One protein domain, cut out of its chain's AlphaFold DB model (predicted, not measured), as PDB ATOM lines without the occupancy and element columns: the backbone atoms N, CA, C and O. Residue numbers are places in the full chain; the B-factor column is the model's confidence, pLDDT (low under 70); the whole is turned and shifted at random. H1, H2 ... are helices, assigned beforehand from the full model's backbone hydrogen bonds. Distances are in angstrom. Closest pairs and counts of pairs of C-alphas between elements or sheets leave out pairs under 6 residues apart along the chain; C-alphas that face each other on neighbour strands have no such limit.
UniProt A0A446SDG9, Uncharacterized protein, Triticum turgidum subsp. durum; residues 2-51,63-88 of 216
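Overview. This is residues 2 to 51 and 63 to 88 of the 216 residues of an uncharacterized protein of Triticum turgidum subsp. durum (UniProt A0A446SDG9). The long helix H4 touches no helix, and its residues 81 to 88 stick out as an arm; H2 and H3, apart, each pack on H1. The printed part has 76 residues with four named helices, H1 to H4 along the chain, no named strand: all helix. It is only just compact, close to loose, radius of gyration of the C-alphas 13.5 A, spanning 41 by 25 by 20 A.

Along the chain. H4, residues 67 to 88, is 31.7 A long, ending at C-alpha 88 (-25.266, 57.836, 28.036). H1, residues 2 to 13, 16.3 A, begins at C-alpha 2 (-13.188, 26.318, 8.096). H2 is residues 22 to 31, 14.4 A; H3 is residues 36 to 45, 14.2 A.

Arrangement. H4 is apart from H1, H2 and H3. H1, with residues 7 to 11 alone, touches H2 in a helical hairpin, opposite ways at a steep tilt of 39 degrees; closest C-alphas Ala 11 and Ala 24, 6.4 A. H1, with residues 5 to 9 alone, touches H3, the same way at a steep tilt of 66 degrees; closest C-alphas His 5 and Phe 42, 5.7 A. Every helix has each O i to N i+4 pair within hydrogen-bond range.

Size, cuts and confidence. The farthest C-alphas, Glu 37 and Ala 88, are 41.3 A apart. Residues 52 to 62 are not printed; C-alphas 51 and 63 are 5.8 A apart across the cut. No link printed whole is long. Residues 2 and 13 to 19 have pLDDT under 70.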
ATOM      1  N   ALA A   2     -12.945  25.192   9.021       60.19
ATOM      2  CA  ALA A   2     -13.188  26.318   8.096       60.19
ATOM      3  C   ALA A   2     -14.257  27.314   8.598       60.19
ATOM      4  O   ALA A   2     -14.069  28.522   8.487       60.19
ATOM      5  N   ASP A   3     -15.304  26.795   9.242       71.06
ATOM      6  CA  ASP A   3     -16.418  27.579   9.789       71.06
ATOM      7  C   ASP A   3     -15.969  28.575  10.880       71.06
ATOM      8  O   ASP A   3     -16.203  29.772  10.765       71.06
ATOM      9  N   GLU A   4     -15.158  28.130  11.853       73.25
ATOM     10  CA  GLU A   4     -14.623  28.998  12.926       73.25
ATOM     11  C   GLU A   4     -13.770  30.169  12.396       73.25
ATOM     12  O   GLU A   4     -13.740  31.247  12.988       73.25
ATOM     13  N   HIS A   5     -13.039  29.967  11.295       74.38
ATOM     14  CA  HIS A   5     -12.207  31.019  10.699       74.38
ATOM     15  C   HIS A   5     -13.060  32.012   9.910       74.38
ATOM     16  O   HIS A   5     -12.768  33.209   9.909       74.38
ATOM     17  N   GLN A   6     -14.124  31.531   9.264       76.19
ATOM     18  CA  GLN A   6     -15.086  32.367   8.561       76.19
ATOM     19  C   GLN A   6     -15.929  33.188   9.545       76.19
ATOM     20  O   GLN A   6     -16.139  34.373   9.306       76.19
ATOM     21  N   GLU A   7     -16.340  32.606  10.672       78.31
ATOM     22  CA  GLU A   7     -16.963  33.317  11.793       78.31
ATOM     23  C   GLU A   7     -16.049  34.410  12.345       78.31
ATOM     24  O   GLU A   7     -16.482  35.548  12.504       78.31
ATOM     25  N   LEU A   8     -14.765  34.108  12.574       78.81
ATOM     26  CA  LEU A   8     -13.810  35.102  13.064       78.81
ATOM     27  C   LEU A   8     -13.559  36.212  12.032       78.81
ATOM     28  O   LEU A   8     -13.457  37.383  12.385       78.81
ATOM     29  N   THR A   9     -13.507  35.863  10.747       77.88
ATOM     30  CA  THR A   9     -13.375  36.837   9.655       77.88
ATOM     31  C   THR A   9     -14.606  37.735   9.573       77.88
ATOM     32  O   THR A   9     -14.457  38.948   9.459       77.88
ATOM     33  N   LYS A  10     -15.815  37.180   9.717       77.44
ATOM     34  CA  LYS A  10     -17.064  37.952   9.830       77.44
ATOM     35  C   LYS A  10     -17.050  38.852  11.067       77.44
ATOM     36  O   LYS A  10     -17.390  40.023  10.956       77.44
ATOM     37  N   ALA A  11     -16.569  38.350  12.204       76.12
ATOM     38  CA  ALA A  11     -16.446  39.127  13.433       76.12
ATOM     39  C   ALA A  11     -15.481  40.314  13.292       76.12
ATOM     40  O   ALA A  11     -15.743  41.361  13.867       76.12
ATOM     41  N   PHE A  12     -14.400  40.184  12.512       71.31
ATOM     42  CA  PHE A  12     -13.474  41.286  12.199       71.31
ATOM     43  C   PHE A  12     -13.934  42.204  11.056       71.31
ATOM     44  O   PHE A  12     -13.469  43.340  10.959       71.31
ATOM     45  N   SER A  13     -14.788  41.700  10.166       69.00
ATOM     46  CA  SER A  13     -15.336  42.463   9.039       69.00
ATOM     47  C   SER A  13     -16.577  43.265   9.439       69.00
ATOM     48  O   SER A  13     -16.996  44.149   8.692       69.00
ATOM     49  N   GLY A  14     -17.171  42.958  10.599       63.09
ATOM     50  CA  GLY A  14     -18.447  43.521  11.033       63.09
ATOM     51  C   GLY A  14     -19.580  43.187  10.059       63.09
ATOM     52  O   GLY A  14     -19.383  42.522   9.038       63.09
ATOM     53  N   MET A  15     -20.790  43.680  10.330       55.28
ATOM     54  CA  MET A  15     -21.897  43.636   9.365       55.28
ATOM     55  C   MET A  15     -21.639  44.614   8.200       55.28
ATOM     56  O   MET A  15     -22.283  45.652   8.093       55.28
ATOM     57  N   GLY A  16     -20.663  44.313   7.338       56.31
ATOM     58  CA  GLY A  16     -20.325  45.135   6.170       56.31
ATOM     59  C   GLY A  16     -19.432  46.346   6.466       56.31
ATOM     60  O   GLY A  16     -19.610  47.390   5.845       56.31
ATOM     61  N   GLY A  17     -18.474  46.225   7.394       56.53
ATOM     62  CA  GLY A  17     -17.485  47.270   7.706       56.53
ATOM     63  C   GLY A  17     -17.805  48.138   8.928       56.53
ATOM     64  O   GLY A  17     -17.044  49.046   9.243       56.53
ATOM     65  N   LEU A  18     -18.903  47.860   9.636       52.78
ATOM     66  CA  LEU A  18     -19.285  48.552  10.868       52.78
ATOM     67  C   LEU A  18     -19.113  47.623  12.075       52.78
ATOM     68  O   LEU A  18     -19.825  46.627  12.209       52.78
ATOM     69  N   GLY A  19     -18.186  47.993  12.961       62.12
ATOM     70  CA  GLY A  19     -17.949  47.316  14.236       62.12
ATOM     71  C   GLY A  19     -17.257  45.953  14.127       62.12
ATOM     72  O   GLY A  19     -16.876  45.496  13.052       62.12
ATOM     73  N   VAL A  20     -17.079  45.316  15.280       73.62
ATOM     74  CA  VAL A  20     -16.650  43.919  15.413       73.62
ATOM     75  C   VAL A  20     -17.631  43.198  16.319       73.62
ATOM     76  O   VAL A  20     -18.230  43.823  17.181       73.62
ATOM     77  N   GLU A  21     -17.753  41.884  16.178       80.12
ATOM     78  CA  GLU A  21     -18.497  41.072  17.147       80.12
ATOM     79  C   GLU A  21     -17.609  40.755  18.355       80.12
ATOM     80  O   GLU A  21     -16.848  39.781  18.350       80.12
ATOM     81  N   GLU A  22     -17.666  41.583  19.403       77.25
ATOM     82  CA  GLU A  22     -16.783  41.444  20.566       77.25
ATOM     83  C   GLU A  22     -16.964  40.098  21.278       77.25
ATOM     84  O   GLU A  22     -15.987  39.504  21.741       77.25
ATOM     85  N   THR A  23     -18.192  39.577  21.322       81.31
ATOM     86  CA  THR A  23     -18.500  38.284  21.953       81.31
ATOM     87  C   THR A  23     -17.814  37.129  21.221       81.31
ATOM     88  O   THR A  23     -17.116  36.322  21.842       81.31
ATOM     89  N   ALA A  24     -17.907  37.105  19.889       81.81
ATOM     90  CA  ALA A  24     -17.256  36.111  19.044       81.81
ATOM     91  C   ALA A  24     -15.722  36.185  19.150       81.81
ATOM     92  O   ALA A  24     -15.057  35.146  19.236       81.81
ATOM     93  N   LEU A  25     -15.155  37.398  19.218       80.38
ATOM     94  CA  LEU A  25     -13.717  37.611  19.415       80.38
ATOM     95  C   LEU A  25     -13.233  37.059  20.762       80.38
ATOM     96  O   LEU A  25     -12.238  36.333  20.809       80.38
ATOM     97  N   VAL A  26     -13.942  37.351  21.855       83.06
ATOM     98  CA  VAL A  26     -13.602  36.856  23.200       83.06
ATOM     99  C   VAL A  26     -13.683  35.327  23.256       83.06
ATOM    100  O   VAL A  26     -12.750  34.671  23.733       83.06
ATOM    101  N   SER A  27     -14.741  34.734  22.697       84.00
ATOM    102  CA  SER A  27     -14.887  33.277  22.609       84.00
ATOM    103  C   SER A  27     -13.794  32.626  21.752       84.00
ATOM    104  O   SER A  27     -13.324  31.529  22.071       84.00
ATOM    105  N   ALA A  28     -13.348  33.270  20.671       82.62
ATOM    106  CA  ALA A  28     -12.234  32.785  19.856       82.62
ATOM    107  C   ALA A  28     -10.889  32.864  20.603       82.62
ATOM    108  O   ALA A  28     -10.116  31.903  20.577       82.62
ATOM    109  N   LEU A  29     -10.629  33.954  21.336       81.50
ATOM    110  CA  LEU A  29      -9.413  34.126  22.143       81.50
ATOM    111  C   LEU A  29      -9.253  33.018  23.194       81.50
ATOM    112  O   LEU A  29      -8.155  32.470  23.342       81.50
ATOM    113  N   GLY A  30     -10.343  32.656  23.879       84.31
ATOM    114  CA  GLY A  30     -10.352  31.562  24.852       84.31
ATOM    115  C   GLY A  30     -10.051  30.205  24.211       84.31
ATOM    116  O   GLY A  30      -9.163  29.480  24.668       84.31
ATOM    117  N   ARG A  31     -10.731  29.885  23.102       84.38
ATOM    118  CA  ARG A  31     -10.595  28.598  22.396       84.38
ATOM    119  C   ARG A  31      -9.227  28.418  21.726       84.38
ATOM    120  O   ARG A  31      -8.711  27.305  21.672       84.38
ATOM    121  N   TRP A  32      -8.624  29.489  21.207       82.75
ATOM    122  CA  TRP A  32      -7.416  29.417  20.370       82.75
ATOM    123  C   TRP A  32      -6.105  29.704  21.129       82.75
ATOM    124  O   TRP A  32      -5.036  29.772  20.518       82.75
ATOM    125  N   ARG A  33      -6.144  29.864  22.461       78.81
ATOM    126  CA  ARG A  33      -4.994  30.271  23.300       78.81
ATOM    127  C   ARG A  33      -3.725  29.422  23.117       78.81
ATOM    128  O   ARG A  33      -2.631  29.964  23.211       78.81
ATOM    129  N   LYS A  34      -3.861  28.119  22.853       82.25
ATOM    130  CA  LYS A  34      -2.740  27.171  22.678       82.25
ATOM    131  C   LYS A  34      -2.622  26.625  21.246       82.25
ATOM    132  O   LYS A  34      -2.024  25.579  21.042       82.25
ATOM    133  N   GLN A  35      -3.235  27.294  20.265       86.62
ATOM    134  CA  GLN A  35      -3.351  26.789  18.891       86.62
ATOM    135  C   GLN A  35      -2.811  27.824  17.882       86.62
ATOM    136  O   GLN A  35      -3.598  28.541  17.257       86.62
ATOM    137  N   PRO A  36      -1.476  27.946  17.723       81.38
ATOM    138  CA  PRO A  36      -0.867  28.929  16.821       81.38
ATOM    139  C   PRO A  36      -1.216  28.682  15.345       81.38
ATOM    140  O   PRO A  36      -1.368  29.641  14.588       81.38
ATOM    141  N   GLU A  37      -1.447  27.425  14.960       84.56
ATOM    142  CA  GLU A  37      -1.826  27.048  13.594       84.56
ATOM    143  C   GLU A  37      -3.157  27.661  13.157       84.56
ATOM    144  O   GLU A  37      -3.259  28.186  12.050       84.56
ATOM    145  N   LYS A  38      -4.155  27.702  14.052       83.69
ATOM    146  CA  LYS A  38      -5.437  28.375  13.782       83.69
ATOM    147  C   LYS A  38      -5.247  29.869  13.520       83.69
ATOM    148  O   LYS A  38      -5.876  30.448  12.642       83.69
ATOM    149  N   ARG A  39      -4.305  30.507  14.226       79.50
ATOM    150  CA  ARG A  39      -3.969  31.920  13.988       79.50
ATOM    151  C   ARG A  39      -3.282  32.119  12.637       79.50
ATOM    152  O   ARG A  39      -3.600  33.087  11.960       79.50
ATOM    153  N   SER A  40      -2.377  31.225  12.228       81.88
ATOM    154  CA  SER A  40      -1.761  31.277  10.889       81.88
ATOM    155  C   SER A  40      -2.789  31.047   9.775       81.88
ATOM    156  O   SER A  40      -2.793  31.769   8.780       81.88
ATOM    157  N   GLN A  41      -3.692  30.077   9.944       82.94
ATOM    158  CA  GLN A  41      -4.773  29.813   8.990       82.94
ATOM    159  C   GLN A  41      -5.726  31.006   8.874       82.94
ATOM    160  O   GLN A  41      -6.084  31.386   7.764       82.94
ATOM    161  N   PHE A  42      -6.066  31.658   9.990       83.12
ATOM    162  CA  PHE A  42      -6.859  32.889   9.984       83.12
ATOM    163  C   PHE A  42      -6.169  34.020   9.219       83.12
ATOM    164  O   PHE A  42      -6.803  34.660   8.384       83.12
ATOM    165  N   ARG A  43      -4.862  34.230   9.440       82.69
ATOM    166  CA  ARG A  43      -4.104  35.259   8.710       82.69
ATOM    167  C   ARG A  43      -4.116  35.020   7.204       82.69
ATOM    168  O   ARG A  43      -4.347  35.949   6.442       82.69
ATOM    169  N   ARG A  44      -3.944  33.767   6.778       80.81
ATOM    170  CA  ARG A  44      -4.022  33.380   5.359       80.81
ATOM    171  C   ARG A  44      -5.438  33.475   4.784       80.81
ATOM    172  O   ARG A  44      -5.590  33.766   3.604       80.81
ATOM    173  N   GLY A  45      -6.461  33.245   5.606       81.25
ATOM    174  CA  GLY A  45      -7.871  33.291   5.214       81.25
ATOM    175  C   GLY A  45      -8.465  34.698   5.104       81.25
ATOM    176  O   GLY A  45      -9.590  34.824   4.627       81.25
ATOM    177  N   PHE A  46      -7.737  35.746   5.510       79.94
ATOM    178  CA  PHE A  46      -8.239  37.121   5.511       79.94
ATOM    179  C   PHE A  46      -7.310  38.098   4.758       79.94
ATOM    180  O   PHE A  46      -6.704  38.985   5.367       79.94
ATOM    181  N   PRO A  47      -7.218  37.979   3.418       73.44
ATOM    182  CA  PRO A  47      -6.287  38.761   2.596       73.44
ATOM    183  C   PRO A  47      -6.602  40.266   2.548       73.44
ATOM    184  O   PRO A  47      -5.737  41.064   2.207       73.44
ATOM    185  N   GLY A  48      -7.827  40.675   2.903       75.06
ATOM    186  CA  GLY A  48      -8.194  42.094   3.018       75.06
ATOM    187  C   GLY A  48      -7.577  42.794   4.235       75.06
ATOM    188  O   GLY A  48      -7.401  44.010   4.219       75.06
ATOM    189  N   PHE A  49      -7.220  42.035   5.278       79.31
ATOM    190  CA  PHE A  49      -6.603  42.565   6.495       79.31
ATOM    191  C   PHE A  49      -5.129  42.187   6.627       79.31
ATOM    192  O   PHE A  49      -4.348  42.992   7.132       79.31
ATOM    193  N   PHE A  50      -4.728  41.000   6.168       83.69
ATOM    194  CA  PHE A  50      -3.340  40.551   6.197       83.69
ATOM    195  C   PHE A  50      -2.742  40.522   4.796       83.69
ATOM    196  O   PHE A  50      -3.255  39.886   3.882       83.69
ATOM    197  N   THR A  51      -1.596  41.172   4.668       80.12
ATOM    198  CA  THR A  51      -0.776  41.158   3.466       80.12
ATOM    199  C   THR A  51       0.155  39.950   3.545       80.12
ATOM    200  O   THR A  51       0.844  39.788   4.567       80.12
ATOM    201  N   GLU A  63       3.364  37.521   8.053       78.56
ATOM    202  CA  GLU A  63       2.139  38.112   7.502       78.56
ATOM    203  C   GLU A  63       1.863  39.461   8.194       78.56
ATOM    204  O   GLU A  63       1.747  39.519   9.423       78.56
ATOM    205  N   ARG A  64       1.778  40.559   7.431       80.38
ATOM    206  CA  ARG A  64       1.643  41.923   7.982       80.38
ATOM    207  C   ARG A  64       0.197  42.393   7.933       80.38
ATOM    208  O   ARG A  64      -0.446  42.262   6.899       80.38
ATOM    209  N   CYS A  65      -0.307  42.997   9.005       82.69
ATOM    210  CA  CYS A  65      -1.597  43.687   8.945       82.69
ATOM    211  C   CYS A  65      -1.521  44.884   7.985       82.69
ATOM    212  O   CYS A  65      -0.506  45.578   7.943       82.69
ATOM    213  N   SER A  66      -2.604  45.144   7.259       83.81
ATOM    214  CA  SER A  66      -2.772  46.351   6.455       83.81
ATOM    215  C   SER A  66      -2.920  47.568   7.367       83.81
ATOM    216  O   SER A  66      -3.868  47.654   8.155       83.81
ATOM    217  N   ASP A  67      -1.995  48.521   7.253       82.06
ATOM    218  CA  ASP A  67      -2.001  49.744   8.064       82.06
ATOM    219  C   ASP A  67      -3.263  50.590   7.829       82.06
ATOM    220  O   ASP A  67      -3.782  51.204   8.766       82.06
ATOM    221  N   ASP A  68      -3.803  50.580   6.608       81.56
ATOM    222  CA  ASP A  68      -5.024  51.310   6.259       81.56
ATOM    223  C   ASP A  68      -6.262  50.692   6.908       81.56
ATOM    224  O   ASP A  68      -7.081  51.415   7.482       81.56
ATOM    225  N   TYR A  69      -6.366  49.362   6.917       80.94
ATOM    226  CA  TYR A  69      -7.468  48.674   7.590       80.94
ATOM    227  C   TYR A  69      -7.371  48.820   9.114       80.94
ATOM    228  O   TYR A  69      -8.372  49.072   9.784       80.94
ATOM    229  N   VAL A  70      -6.161  48.746   9.687       83.12
ATOM    230  CA  VAL A  70      -5.943  49.017  11.118       83.12
ATOM    231  C   VAL A  70      -6.365  50.446  11.473       83.12
ATOM    232  O   VAL A  70      -6.985  50.663  12.517       83.12
ATOM    233  N   ARG A  71      -6.047  51.433  10.626       85.06
ATOM    234  CA  ARG A  71      -6.476  52.825  10.819       85.06
ATOM    235  C   ARG A  71      -7.997  52.948  10.741       85.06
ATOM    236  O   ARG A  71      -8.583  53.574  11.619       85.06
ATOM    237  N   HIS A  72      -8.619  52.318   9.746       83.00
ATOM    238  CA  HIS A  72     -10.069  52.304   9.575       83.00
ATOM    239  C   HIS A  72     -10.784  51.715  10.797       83.00
ATOM    240  O   HIS A  72     -11.628  52.390  11.385       83.00
ATOM    241  N   LEU A  73     -10.368  50.532  11.265       81.38
ATOM    242  CA  LEU A  73     -10.910  49.922  12.481       81.38
ATOM    243  C   LEU A  73     -10.785  50.858  13.685       81.38
ATOM    244  O   LEU A  73     -11.762  51.088  14.392       81.38
ATOM    245  N   LYS A  74      -9.601  51.444  13.916       84.69
ATOM    246  CA  LYS A  74      -9.393  52.398  15.022       84.69
ATOM    247  C   LYS A  74     -10.381  53.564  14.961       84.69
ATOM    248  O   LYS A  74     -10.885  53.986  16.003       84.69
ATOM    249  N   THR A  75     -10.662  54.077  13.765       85.06
ATOM    250  CA  THR A  75     -11.645  55.143  13.557       85.06
ATOM    251  C   THR A  75     -13.066  54.673  13.862       85.06
ATOM    252  O   THR A  75     -13.772  55.369  14.592       85.06
ATOM    253  N   GLU A  76     -13.477  53.502  13.380       82.19
ATOM    254  CA  GLU A  76     -14.818  52.951  13.627       82.19
ATOM    255  C   GLU A  76     -15.058  52.649  15.113       82.19
ATOM    256  O   GLU A  76     -16.062  53.081  15.682       82.19
ATOM    257  N   PHE A  77     -14.085  52.050  15.805       82.81
ATOM    258  CA  PHE A  77     -14.153  51.867  17.259       82.81
ATOM    259  C   PHE A  77     -14.270  53.190  18.010       82.81
ATOM    260  O   PHE A  77     -15.025  53.308  18.979       82.81
ATOM    261  N   ALA A  78     -13.523  54.211  17.583       85.19
ATOM    262  CA  ALA A  78     -13.609  55.528  18.194       85.19
ATOM    263  C   ALA A  78     -14.990  56.164  17.971       85.19
ATOM    264  O   ALA A  78     -15.526  56.762  18.906       85.19
ATOM    265  N   ARG A  79     -15.575  56.016  16.775       83.56
ATOM    266  CA  ARG A  79     -16.930  56.491  16.450       83.56
ATOM    267  C   ARG A  79     -17.980  55.811  17.317       83.56
ATOM    268  O   ARG A  79     -18.749  56.515  17.969       83.56
ATOM    269  N   PHE A  80     -17.955  54.483  17.397       82.00
ATOM    270  CA  PHE A  80     -18.901  53.720  18.210       82.00
ATOM    271  C   PHE A  80     -18.793  54.075  19.696       82.00
ATOM    272  O   PHE A  80     -19.784  54.448  20.324       82.00
ATOM    273  N   LYS A  81     -17.570  54.087  20.244       87.44
ATOM    274  CA  LYS A  81     -17.321  54.525  21.624       87.44
ATOM    275  C   LYS A  81     -17.875  55.928  21.872       87.44
ATOM    276  O   LYS A  81     -18.514  56.164  22.891       87.44
ATOM    277  N   ASN A  82     -17.622  56.869  20.960       86.50
ATOM    278  CA  ASN A  82     -18.109  58.236  21.107       86.50
ATOM    279  C   ASN A  82     -19.640  58.289  21.094       86.50
ATOM    280  O   ASN A  82     -20.199  58.981  21.937       86.50
ATOM    281  N   LEU A  83     -20.305  57.553  20.201       87.56
ATOM    282  CA  LEU A  83     -21.766  57.458  20.159       87.56
ATOM    283  C   LEU A  83     -22.325  56.948  21.492       87.56
ATOM    284  O   LEU A  83     -23.169  57.612  22.085       87.56
ATOM    285  N   MET A  84     -21.814  55.817  21.985       89.44
ATOM    286  CA  MET A  84     -22.279  55.203  23.234       89.44
ATOM    287  C   MET A  84     -22.089  56.133  24.434       89.44
ATOM    288  O   MET A  84     -23.008  56.334  25.226       89.44
ATOM    289  N   VAL A  85     -20.920  56.768  24.535       90.44
ATOM    290  CA  VAL A  85     -20.627  57.715  25.615       90.44
ATOM    291  C   VAL A  85     -21.525  58.953  25.529       90.44
ATOM    292  O   VAL A  85     -22.050  59.391  26.546       90.44
ATOM    293  N   LEU A  86     -21.729  59.518  24.335       89.19
ATOM    294  CA  LEU A  86     -22.571  60.705  24.143       89.19
ATOM    295  C   LEU A  86     -24.058  60.422  24.372       89.19
ATOM    296  O   LEU A  86     -24.783  61.321  24.795       89.19
ATOM    297  N   TRP A  87     -24.512  59.204  24.078       90.81
ATOM    298  CA  TRP A  87     -25.877  58.767  24.349       90.81
ATOM    299  C   TRP A  87     -26.130  58.585  25.851       90.81
ATOM    300  O   TRP A  87     -27.176  58.993  26.341       90.81
ATOM    301  N   ALA A  88     -25.154  58.049  26.592       94.81
ATOM    302  CA  ALA A  88     -25.266  57.836  28.036       94.81
ATOM    303  C   ALA A  88     -25.115  59.119  28.884       94.81
ATOM    304  O   ALA A  88     -25.473  59.124  30.060       94.81
TER     305      ALA A  88